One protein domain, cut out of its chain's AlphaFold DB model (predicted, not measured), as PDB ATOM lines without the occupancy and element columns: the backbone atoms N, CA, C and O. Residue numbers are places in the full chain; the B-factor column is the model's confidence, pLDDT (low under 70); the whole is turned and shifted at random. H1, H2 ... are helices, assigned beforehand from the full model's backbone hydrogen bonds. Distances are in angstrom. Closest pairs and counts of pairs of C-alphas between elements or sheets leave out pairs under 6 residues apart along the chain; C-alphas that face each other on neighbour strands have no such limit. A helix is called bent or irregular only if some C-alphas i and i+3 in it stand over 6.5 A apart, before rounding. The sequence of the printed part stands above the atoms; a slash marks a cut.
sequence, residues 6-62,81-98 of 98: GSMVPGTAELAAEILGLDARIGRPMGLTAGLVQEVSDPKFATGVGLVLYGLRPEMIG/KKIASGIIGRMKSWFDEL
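This is residues 6 to 62 and 81 to 98 of the 98 residues of an uncharacterized protein of uncultured marine microorganism HF4000_APKG2M17 (UniProt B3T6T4). Three separate helices are spread out along the longest axis, with H1 at one end, H2 in the middle and H3 at the other end, set crosswise to H2. A long winding link, residues 21 to 42, runs from H1 past H2 and then folds back to where H2 begins, while residues 57 to 62 and 88 to 98 stick out free. The 75 printed residues hold three named helices, in the order H1, H2, H3, and no named strand; the class is all helix. The whole is only just loose, close to extended, with a radius of gyration of the C-alphas of 16.6 A and spans of 44 by 35 by 23 A.

The longest helix, H3, residues 81 to 96, touches no helix. It is close to but not clearly touching H2, residues 43 to 55, with 2 pairs of C-alphas within 8 A. Their closest C-alphas, those of Gly 55 and Ile 83, are 7.9 A apart. The lines of H2 and H3 stand at 78 degrees, about perpendicular, and their centres are 16.0 A apart. H1, residues 12 to 20, is apart from both H2 and H3. In H1 and H3 every O i to N i+4 pair is within hydrogen-bond range; in H2 this holds for 7 of 9 pairs. H2 is irregular, with the C-alphas of residues 44 and 47 at 7.6 A from each other, and its line is a rough one.

H3 has 16 residues, Lys 81 to Asp 96, and measures 22.4 A from first to last C-alpha; C-alpha 96 is at (-43.845, 22.207, -37.148). H2 has 13 residues, Pro 43 to Gly 55, and measures 19.6 A, with C-alpha 43 at (-38.441, 38.616, -12.256). H1 has 9 residues, Thr 12 to Leu 20, and measures 11.8 A, beginning with C-alpha 12 at (-49.284, 40.778, -5.885).

The two C-alphas farthest apart, those of Glu 18 and Lys 82, are 46.3 A from each other. Without the stretches that stand free, the body has 58 residues and spans 46 by 21 by 16 A. The link from H1 to H2 is long, with 22 residues. Residues 63 to 80 are not printed, and C-alphas 62 and 81 are 21.2 A apart across this cut, which lies in the link from H2 to H3. The mean pLDDT of the printed part is 85.0; residues 58 to 62, 81 to 82 and 98 are under 70. The printed part begins at residue 6 and ends at Leu 98, the chain's last residue.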
ATOM      1  N   GLY A   6     -46.087  39.481 -14.273       96.12
ATOM      2  CA  GLY A   6     -47.247  39.660 -13.391       96.12
ATOM      3  C   GLY A   6     -46.870  39.821 -11.917       96.12
ATOM      4  O   GLY A   6     -47.539  40.544 -11.191       96.12
ATOM      5  N   SER A   7     -45.746  39.234 -11.490       96.88
ATOM      6  CA  SER A   7     -45.263  39.345 -10.110       96.88
ATOM      7  C   SER A   7     -44.803  40.758  -9.720       96.88
ATOM      8  O   SER A   7     -44.652  41.043  -8.538       96.88
ATOM      9  N   MET A   8     -44.606  41.658 -10.690       95.12
ATOM     10  CA  MET A   8     -44.216  43.049 -10.434       95.12
ATOM     11  C   MET A   8     -45.394  43.994 -10.202       95.12
ATOM     12  O   MET A   8     -45.176  45.157  -9.864       95.12
ATOM     13  N   VAL A   9     -46.633  43.535 -10.399       97.00
ATOM     14  CA  VAL A   9     -47.801  44.361 -10.088       97.00
ATOM     15  C   VAL A   9     -47.813  44.619  -8.572       97.00
ATOM     16  O   VAL A   9     -47.707  43.658  -7.800       97.00
ATOM     17  N   PRO A  10     -47.913  45.883  -8.115       97.19
ATOM     18  CA  PRO A  10     -47.911  46.198  -6.689       97.19
ATOM     19  C   PRO A  10     -48.997  45.429  -5.932       97.19
ATOM     20  O   PRO A  10     -50.125  45.328  -6.408       97.19
ATOM     21  N   GLY A  11     -48.663  44.882  -4.762       96.00
ATOM     22  CA  GLY A  11     -49.606  44.113  -3.945       96.00
ATOM     23  C   GLY A  11     -49.757  42.637  -4.339       96.00
ATOM     24  O   GLY A  11     -50.484  41.905  -3.674       96.00
ATOM     25  N   THR A  12     -49.103  42.167  -5.411       97.38
ATOM     26  CA  THR A  12     -49.284  40.778  -5.885       97.38
ATOM     27  C   THR A  12     -48.752  39.745  -4.896       97.38
ATOM     28  O   THR A  12     -49.346  38.679  -4.750       97.38
ATOM     29  N   ALA A  13     -47.633  40.030  -4.223       97.19
ATOM     30  CA  ALA A  13     -47.077  39.112  -3.231       97.19
ATOM     31  C   ALA A  13     -47.979  39.032  -1.996       97.19
ATOM     32  O   ALA A  13     -48.271  37.940  -1.524       97.19
ATOM     33  N   GLU A  14     -48.474  40.173  -1.533       97.44
ATOM     34  CA  GLU A  14     -49.380  40.294  -0.397       97.44
ATOM     35  C   GLU A  14     -50.701  39.565  -0.672       97.44
ATOM     36  O   GLU A  14     -51.121  38.734   0.129       97.44
ATOM     37  N   LEU A  15     -51.296  39.787  -1.849       97.69
ATOM     38  CA  LEU A  15     -52.514  39.097  -2.273       97.69
ATOM     39  C   LEU A  15     -52.301  37.582  -2.391       97.69
ATOM     40  O   LEU A  15     -53.141  36.794  -1.960       97.69
ATOM     41  N   ALA A  16     -51.175  37.155  -2.969       97.38
ATOM     42  CA  ALA A  16     -50.847  35.737  -3.054       97.38
ATOM     43  C   ALA A  16     -50.666  35.117  -1.661       97.38
ATOM     44  O   ALA A  16     -51.088  33.980  -1.456       97.38
ATOM     45  N   ALA A  17     -50.077  35.846  -0.709       97.75
ATOM     46  CA  ALA A  17     -49.933  35.377   0.662       97.75
ATOM     47  C   ALA A  17     -51.288  35.233   1.369       97.75
ATOM     48  O   ALA A  17     -51.521  34.224   2.034       97.75
ATOM     49  N   GLU A  18     -52.192  36.197   1.176       98.12
ATOM     50  CA  GLU A  18     -53.551  36.170   1.727       98.12
ATOM     51  C   GLU A  18     -54.369  34.994   1.176       98.12
ATOM     52  O   GLU A  18     -54.927  34.215   1.946       98.12
ATOM     53  N   ILE A  19     -54.399  34.821  -0.151       97.94
ATOM     54  CA  ILE A  19     -55.201  33.776  -0.805       97.94
ATOM     55  C   ILE A  19     -54.652  32.379  -0.508       97.94
ATOM     56  O   ILE A  19     -55.418  31.443  -0.283       97.94
ATOM     57  N   LEU A  20     -53.328  32.213  -0.556       96.94
ATOM     58  CA  LEU A  20     -52.699  30.899  -0.418       96.94
ATOM     59  C   LEU A  20     -52.462  30.508   1.044       96.94
ATOM     60  O   LEU A  20     -52.177  29.341   1.305       96.94
ATOM     61  N   GLY A  21     -52.548  31.451   1.989       97.12
ATOM     62  CA  GLY A  21     -52.228  31.219   3.402       97.12
ATOM     63  C   GLY A  21     -50.756  30.858   3.639       97.12
ATOM     64  O   GLY A  21     -50.433  30.179   4.613       97.12
ATOM     65  N   LEU A  22     -49.863  31.262   2.730       97.12
ATOM     66  CA  LEU A  22     -48.437  30.925   2.725       97.12
ATOM     67  C   LEU A  22     -47.588  32.182   2.536       97.12
ATOM     68  O   LEU A  22     -48.018  33.136   1.900       97.12
ATOM     69  N   ASP A  23     -46.342  32.162   3.015       96.69
ATOM     70  CA  ASP A  23     -45.399  33.253   2.740       96.69
ATOM     71  C   ASP A  23     -45.110  33.356   1.229       96.69
ATOM     72  O   ASP A  23     -44.667  32.394   0.585       96.69
ATOM     73  N   ALA A  24     -45.346  34.535   0.655       96.88
ATOM     74  CA  ALA A  24     -45.137  34.814  -0.757       96.88
ATOM     75  C   ALA A  24     -44.049  35.875  -0.939       96.88
ATOM     76  O   ALA A  24     -44.022  36.912  -0.286       96.88
ATOM     77  N   ARG A  25     -43.125  35.611  -1.867       96.31
ATOM     78  CA  ARG A  25     -41.960  36.467  -2.136       96.31
ATOM     79  C   ARG A  25     -41.702  36.572  -3.623       96.31
ATOM     80  O   ARG A  25     -41.830  35.568  -4.327       96.31
ATOM     81  N   ILE A  26     -41.269  37.744  -4.072       97.12
ATOM     82  CA  ILE A  26     -40.831  37.973  -5.450       97.12
ATOM     83  C   ILE A  26     -39.448  37.353  -5.667       97.12
ATOM     84  O   ILE A  26     -38.509  37.612  -4.913       97.12
ATOM     85  N   GLY A  27     -39.329  36.513  -6.690       95.12
ATOM     86  CA  GLY A  27     -38.104  35.825  -7.067       95.12
ATOM     87  C   GLY A  27     -37.350  36.531  -8.179       95.12
ATOM     88  O   GLY A  27     -37.941  36.975  -9.160       95.12
ATOM     89  N   ARG A  28     -36.025  36.596  -8.033       94.06
ATOM     90  CA  ARG A  28     -35.111  37.154  -9.032       94.06
ATOM     91  C   ARG A  28     -34.285  36.036  -9.667       94.06
ATOM     92  O   ARG A  28     -33.827  35.153  -8.938       94.06
ATOM     93  N   PRO A  29     -34.087  36.047 -10.994       93.38
ATOM     94  CA  PRO A  29     -33.185  35.103 -11.642       93.38
ATOM     95  C   PRO A  29     -31.744  35.253 -11.141       93.38
ATOM     96  O   PRO A  29     -31.264  36.357 -10.895       93.38
ATOM     97  N   MET A  30     -31.047  34.123 -11.025       90.31
ATOM     98  CA  MET A  30     -29.651  34.021 -10.590       90.31
ATOM     99  C   MET A  30     -28.911  32.985 -11.447       90.31
ATOM    100  O   MET A  30     -29.542  32.220 -12.173       90.31
ATOM    101  N   GLY A  31     -27.580  32.932 -11.343       85.88
ATOM    102  CA  GLY A  31     -26.745  31.915 -12.003       85.88
ATOM    103  C   GLY A  31     -26.028  32.387 -13.269       85.88
ATOM    104  O   GLY A  31     -25.155  31.682 -13.766       85.88
ATOM    105  N   LEU A  32     -26.326  33.593 -13.762       84.44
ATOM    106  CA  LEU A  32     -25.500  34.276 -14.758       84.44
ATOM    107  C   LEU A  32     -24.453  35.133 -14.041       84.44
ATOM    108  O   LEU A  32     -24.802  35.957 -13.201       84.44
ATOM    109  N   THR A  33     -23.175  34.932 -14.364       78.75
ATOM    110  CA  THR A  33     -22.043  35.612 -13.705       78.75
ATOM    111  C   THR A  33     -21.299  36.591 -14.612       78.75
ATOM    112  O   THR A  33     -20.520  37.400 -14.119       78.75
ATOM    113  N   ALA A  34     -21.541  36.561 -15.926       72.69
ATOM    114  CA  ALA A  34     -20.859  37.407 -16.901       72.69
ATOM    115  C   ALA A  34     -21.783  38.490 -17.487       72.69
ATOM    116  O   ALA A  34     -22.943  38.231 -17.804       72.69
ATOM    117  N   GLY A  35     -21.233  39.691 -17.699       77.62
ATOM    118  CA  GLY A  35     -21.869  40.766 -18.463       77.62
ATOM    119  C   GLY A  35     -23.108  41.380 -17.801       77.62
ATOM    120  O   GLY A  35     -23.035  41.935 -16.709       77.62
ATOM    121  N   LEU A  36     -24.244  41.307 -18.503       74.00
ATOM    122  CA  LEU A  36     -25.489  42.067 -18.304       74.00
ATOM    123  C   LEU A  36     -26.353  41.583 -17.107       74.00
ATOM    124  O   LEU A  36     -27.578  41.647 -17.133       74.00
ATOM    125  N   VAL A  37     -25.733  41.069 -16.042       78.69
ATOM    126  CA  VAL A  37     -26.433  40.424 -14.911       78.69
ATOM    127  C   VAL A  37     -27.430  41.366 -14.223       78.69
ATOM    128  O   VAL A  37     -28.507  40.936 -13.818       78.69
ATOM    129  N   GLN A  38     -27.100  42.658 -14.123       78.94
ATOM    130  CA  GLN A  38     -27.969  43.648 -13.476       78.94
ATOM    131  C   GLN A  38     -29.256  43.913 -14.267       78.94
ATOM    132  O   GLN A  38     -30.331  43.959 -13.668       78.94
ATOM    133  N   GLU A  39     -29.174  43.994 -15.598       85.44
ATOM    134  CA  GLU A  39     -30.336  44.251 -16.466       85.44
ATOM    135  C   GLU A  39     -31.341  43.099 -16.417       85.44
ATOM    136  O   GLU A  39     -32.548  43.309 -16.465       85.44
ATOM    137  N   VAL A  40     -30.840  41.862 -16.309       87.62
ATOM    138  CA  VAL A  40     -31.678  40.657 -16.340       87.62
ATOM    139  C   VAL A  40     -32.090  40.174 -14.952       87.62
ATOM    140  O   VAL A  40     -32.658  39.097 -14.839       87.62
ATOM    141  N   SER A  41     -31.833  40.959 -13.900       90.06
ATOM    142  CA  SER A  41     -32.161  40.616 -12.505       90.06
ATOM    143  C   SER A  41     -33.648  40.755 -12.153       90.06
ATOM    144  O   SER A  41     -34.073  40.423 -11.041       90.06
ATOM    145  N   ASP A  42     -34.439  41.285 -13.082       94.25
ATOM    146  CA  ASP A  42     -35.880  41.466 -12.955       94.25
ATOM    147  C   ASP A  42     -36.616  40.107 -13.064       94.25
ATOM    148  O   ASP A  42     -36.287  39.298 -13.944       94.25
ATOM    149  N   PRO A  43     -37.625  39.834 -12.208       95.19
ATOM    150  CA  PRO A  43     -38.441  38.616 -12.256       95.19
ATOM    151  C   PRO A  43     -38.996  38.271 -13.643       95.19
ATOM    152  O   PRO A  43     -39.186  37.085 -13.942       95.19
ATOM    153  N   LYS A  44     -39.237  39.265 -14.511       95.31
ATOM    154  CA  LYS A  44     -39.727  39.053 -15.884       95.31
ATOM    155  C   LYS A  44     -38.782  38.226 -16.758       95.31
ATOM    156  O   LYS A  44     -39.240  37.588 -17.700       95.31
ATOM    157  N   PHE A  45     -37.490  38.193 -16.435       95.00
ATOM    158  CA  PHE A  45     -36.484  37.453 -17.198       95.00
ATOM    159  C   PHE A  45     -36.231  36.032 -16.677       95.00
ATOM    160  O   PHE A  45     -35.406  35.322 -17.254       95.00
ATOM    161  N   ALA A  46     -36.945  35.583 -15.638       94.75
ATOM    162  CA  ALA A  46     -36.726  34.281 -15.001       94.75
ATOM    163  C   ALA A  46     -36.708  33.106 -15.993       94.75
ATOM    164  O   ALA A  46     -35.782  32.292 -15.972       94.75
ATOM    165  N   THR A  47     -37.675  33.058 -16.913       93.62
ATOM    166  CA  THR A  47     -37.756  32.003 -17.933       93.62
ATOM    167  C   THR A  47     -36.579  32.059 -18.903       93.62
ATOM    168  O   THR A  47     -35.950  31.039 -19.165       93.62
ATOM    169  N   GLY A  48     -36.239  33.249 -19.409       91.12
ATOM    170  CA  GLY A  48     -35.133  33.422 -20.356       91.12
ATOM    171  C   GLY A  48     -33.786  33.029 -19.751       91.12
ATOM    172  O   GLY A  48     -33.038  32.262 -20.354       91.12
ATOM    173  N   VAL A  49     -33.509  33.481 -18.523       92.19
ATOM    174  CA  VAL A  49     -32.293  33.101 -17.786       92.19
ATOM    175  C   VAL A  49     -32.250  31.590 -17.552       92.19
ATOM    176  O   VAL A  49     -31.226  30.959 -17.812       92.19
ATOM    177  N   GLY A  50     -33.369  30.988 -17.139       90.81
ATOM    178  CA  GLY A  50     -33.476  29.543 -16.944       90.81
ATOM    179  C   GLY A  50     -33.197  28.740 -18.216       90.81
ATOM    180  O   GLY A  50     -32.482  27.741 -18.154       90.81
ATOM    181  N   LEU A  51     -33.688  29.196 -19.373       89.69
ATOM    182  CA  LEU A  51     -33.435  28.556 -20.669       89.69
ATOM    183  C   LEU A  51     -31.964  28.642 -21.087       89.69
ATOM    184  O   LEU A  51     -31.414  27.661 -21.586       89.69
ATOM    185  N   VAL A  52     -31.307  29.780 -20.852       86.12
ATOM    186  CA  VAL A  52     -29.868  29.922 -21.121       86.12
ATOM    187  C   VAL A  52     -29.071  28.959 -20.244       86.12
ATOM    188  O   VAL A  52     -28.279  28.175 -20.760       86.12
ATOM    189  N   LEU A  53     -29.327  28.948 -18.932       86.50
ATOM    190  CA  LEU A  53     -28.667  28.023 -18.005       86.50
ATOM    191  C   LEU A  53     -28.968  26.557 -18.336       86.50
ATOM    192  O   LEU A  53     -28.112  25.691 -18.176       86.50
ATOM    193  N   TYR A  54     -30.175  26.262 -18.814       84.44
ATOM    194  CA  TYR A  54     -30.540  24.940 -19.304       84.44
ATOM    195  C   TYR A  54     -29.715  24.538 -20.530       84.44
ATOM    196  O   TYR A  54     -29.141  23.456 -20.530       84.44
ATOM    197  N   GLY A  55     -29.590  25.413 -21.530       77.50
ATOM    198  CA  GLY A  55     -28.792  25.146 -22.730       77.50
ATOM    199  C   GLY A  55     -27.289  25.008 -22.466       77.50
ATOM    200  O   GLY A  55     -26.595  24.369 -23.253       77.50
ATOM    201  N   LEU A  56     -26.795  25.575 -21.362       78.00
ATOM    202  CA  LEU A  56     -25.407  25.434 -20.919       78.00
ATOM    203  C   LEU A  56     -25.132  24.127 -20.154       78.00
ATOM    204  O   LEU A  56     -23.964  23.833 -19.915       78.00
ATOM    205  N   ARG A  57     -26.159  23.350 -19.768       78.62
ATOM    206  CA  ARG A  57     -26.001  22.069 -19.051       78.62
ATOM    207  C   ARG A  57     -25.872  20.898 -20.034       78.62
ATOM    208  O   ARG A  57     -26.861  20.562 -20.689       78.62
ATOM    209  N   PRO A  58     -24.699  20.246 -20.129       62.78
ATOM    210  CA  PRO A  58     -24.475  19.159 -21.079       62.78
ATOM    211  C   PRO A  58     -25.310  17.906 -20.785       62.78
ATOM    212  O   PRO A  58     -25.667  17.188 -21.716       62.78
ATOM    213  N   GLU A  59     -25.644  17.646 -19.516       65.50
ATOM    214  CA  GLU A  59     -26.270  16.386 -19.091       65.50
ATOM    215  C   GLU A  59     -27.782  16.322 -19.369       65.50
ATOM    216  O   GLU A  59     -28.355  15.238 -19.410       65.50
ATOM    217  N   MET A  60     -28.446  17.470 -19.552       58.88
ATOM    218  CA  MET A  60     -29.912  17.542 -19.664       58.88
ATOM    219  C   MET A  60     -30.439  17.567 -21.103       58.88
ATOM    220  O   MET A  60     -31.640  17.435 -21.330       58.88
ATOM    221  N   ILE A  61     -29.561  17.688 -22.100       58.00
ATOM    222  CA  ILE A  61     -29.935  17.581 -23.513       58.00
ATOM    223  C   ILE A  61     -29.891  16.095 -23.896       58.00
ATOM    224  O   ILE A  61     -28.895  15.583 -24.406       58.00
ATOM    225  N   GLY A  62     -30.974  15.373 -23.593       52.16
ATOM    226  CA  GLY A  62     -31.143  13.975 -23.986       52.16
ATOM    227  C   GLY A  62     -30.949  13.782 -25.496       52.16
ATOM    228  O   GLY A  62     -31.509  14.513 -26.311       52.16
ATOM    229  N   LYS A  81     -23.337  32.056 -31.564       59.19
ATOM    230  CA  LYS A  81     -24.156  31.903 -32.779       59.19
ATOM    231  C   LYS A  81     -24.514  30.440 -33.062       59.19
ATOM    232  O   LYS A  81     -25.611  30.167 -33.543       59.19
ATOM    233  N   LYS A  82     -23.622  29.502 -32.716       65.31
ATOM    234  CA  LYS A  82     -23.860  28.056 -32.861       65.31
ATOM    235  C   LYS A  82     -24.849  27.538 -31.814       65.31
ATOM    236  O   LYS A  82     -25.739  26.760 -32.148       65.31
ATOM    237  N   ILE A  83     -24.746  28.013 -30.570       70.12
ATOM    238  CA  ILE A  83     -25.690  27.654 -29.495       70.12
ATOM    239  C   ILE A  83     -27.093  28.188 -29.823       70.12
ATOM    240  O   ILE A  83     -28.077  27.454 -29.732       70.12
ATOM    241  N   ALA A  84     -27.185  29.435 -30.299       71.12
ATOM    242  CA  ALA A  84     -28.449  30.037 -30.718       71.12
ATOM    243  C   ALA A  84     -29.116  29.279 -31.883       71.12
ATOM    244  O   ALA A  84     -30.327  29.063 -31.848       71.12
ATOM    245  N   SER A  85     -28.354  28.819 -32.889       72.31
ATOM    246  CA  SER A  85     -28.940  28.080 -34.020       72.31
ATOM    247  C   SER A  85     -29.478  26.706 -33.616       72.31
ATOM    248  O   SER A  85     -30.502  26.280 -34.146       72.31
ATOM    249  N   GLY A  86     -28.838  26.028 -32.656       72.62
ATOM    250  CA  GLY A  86     -29.335  24.757 -32.119       72.62
ATOM    251  C   GLY A  86     -30.648  24.904 -31.342       72.62
ATOM    252  O   GLY A  86     -31.524  24.046 -31.435       72.62
ATOM    253  N   ILE A  87     -30.823  26.009 -30.611       74.88
ATOM    254  CA  ILE A  87     -32.071  26.305 -29.885       74.88
ATOM    255  C   ILE A  87     -33.199  26.654 -30.867       74.88
ATOM    256  O   ILE A  87     -34.291  26.097 -30.762       74.88
ATOM    257  N   ILE A  88     -32.923  27.508 -31.860       79.56
ATOM    258  CA  ILE A  88     -33.904  27.904 -32.886       79.56
ATOM    259  C   ILE A  88     -34.360  26.700 -33.722       79.56
ATOM    260  O   ILE A  88     -35.540  26.600 -34.048       79.56
ATOM    261  N   GLY A  89     -33.456  25.765 -34.038       78.31
ATOM    262  CA  GLY A  89     -33.808  24.537 -34.759       78.31
ATOM    263  C   GLY A  89     -34.833  23.678 -34.013       78.31
ATOM    264  O   GLY A  89     -35.792  23.205 -34.617       78.31
ATOM    265  N   ARG A  90     -34.692  23.544 -32.688       73.56
ATOM    266  CA  ARG A  90     -35.646  22.797 -31.851       73.56
ATOM    267  C   ARG A  90     -37.000  23.493 -31.729       73.56
ATOM    268  O   ARG A  90     -38.022  22.822 -31.786       73.56
ATOM    269  N   MET A  91     -37.015  24.823 -31.608       72.62
ATOM    270  CA  MET A  91     -38.268  25.590 -31.581       72.62
ATOM    271  C   MET A  91     -39.053  25.451 -32.885       72.62
ATOM    272  O   MET A  91     -40.270  25.333 -32.833       72.62
ATOM    273  N   LYS A  92     -38.364  25.435 -34.035       81.38
ATOM    274  CA  LYS A  92     -39.008  25.183 -35.330       81.38
ATOM    275  C   LYS A  92     -39.604  23.784 -35.397       81.38
ATOM    276  O   LYS A  92     -40.784  23.672 -35.666       81.38
ATOM    277  N   SER A  93     -38.838  22.755 -35.029       79.94
ATOM    278  CA  SER A  93     -39.338  21.372 -34.992       79.94
ATOM    279  C   SER A  93     -40.588  21.217 -34.122       79.94
ATOM    280  O   SER A  93     -41.520  20.537 -34.518       79.94
ATOM    281  N   TRP A  94     -40.618  21.859 -32.951       80.12
ATOM    282  CA  TRP A  94     -41.760  21.780 -32.035       80.12
ATOM    283  C   TRP A  94     -42.996  22.523 -32.554       80.12
ATOM    284  O   TRP A  94     -44.119  22.139 -32.257       80.12
ATOM    285  N   PHE A  95     -42.785  23.593 -33.321       84.38
ATOM    286  CA  PHE A  95     -43.861  24.355 -33.947       84.38
ATOM    287  C   PHE A  95     -44.366  23.694 -35.235       84.38
ATOM    288  O   PHE A  95     -45.539  23.816 -35.550       84.38
ATOM    289  N   ASP A  96     -43.495  22.985 -35.955       88.88
ATOM    290  CA  ASP A  96     -43.845  22.207 -37.148       88.88
ATOM    291  C   ASP A  96     -44.608  20.911 -36.789       88.88
ATOM    292  O   ASP A  96     -45.313  20.358 -37.630       88.88
ATOM    293  N   GLU A  97     -44.479  20.420 -35.550       80.69
ATOM    294  CA  GLU A  97     -45.240  19.283 -34.998       80.69
ATOM    295  C   GLU A  97     -46.649  19.656 -34.484       80.69
ATOM    296  O   GLU A  97     -47.389  18.762 -34.060       80.69
ATOM    297  N   LEU A  98     -47.021  20.942 -34.500       65.62
ATOM    298  CA  LEU A  98     -48.251  21.495 -33.910       65.62
ATOM    299  C   LEU A  98     -49.282  21.861 -34.990       65.62
ATOM    300  O   LEU A  98     -50.473  21.524 -34.788       65.62
TER     301      LEU A  98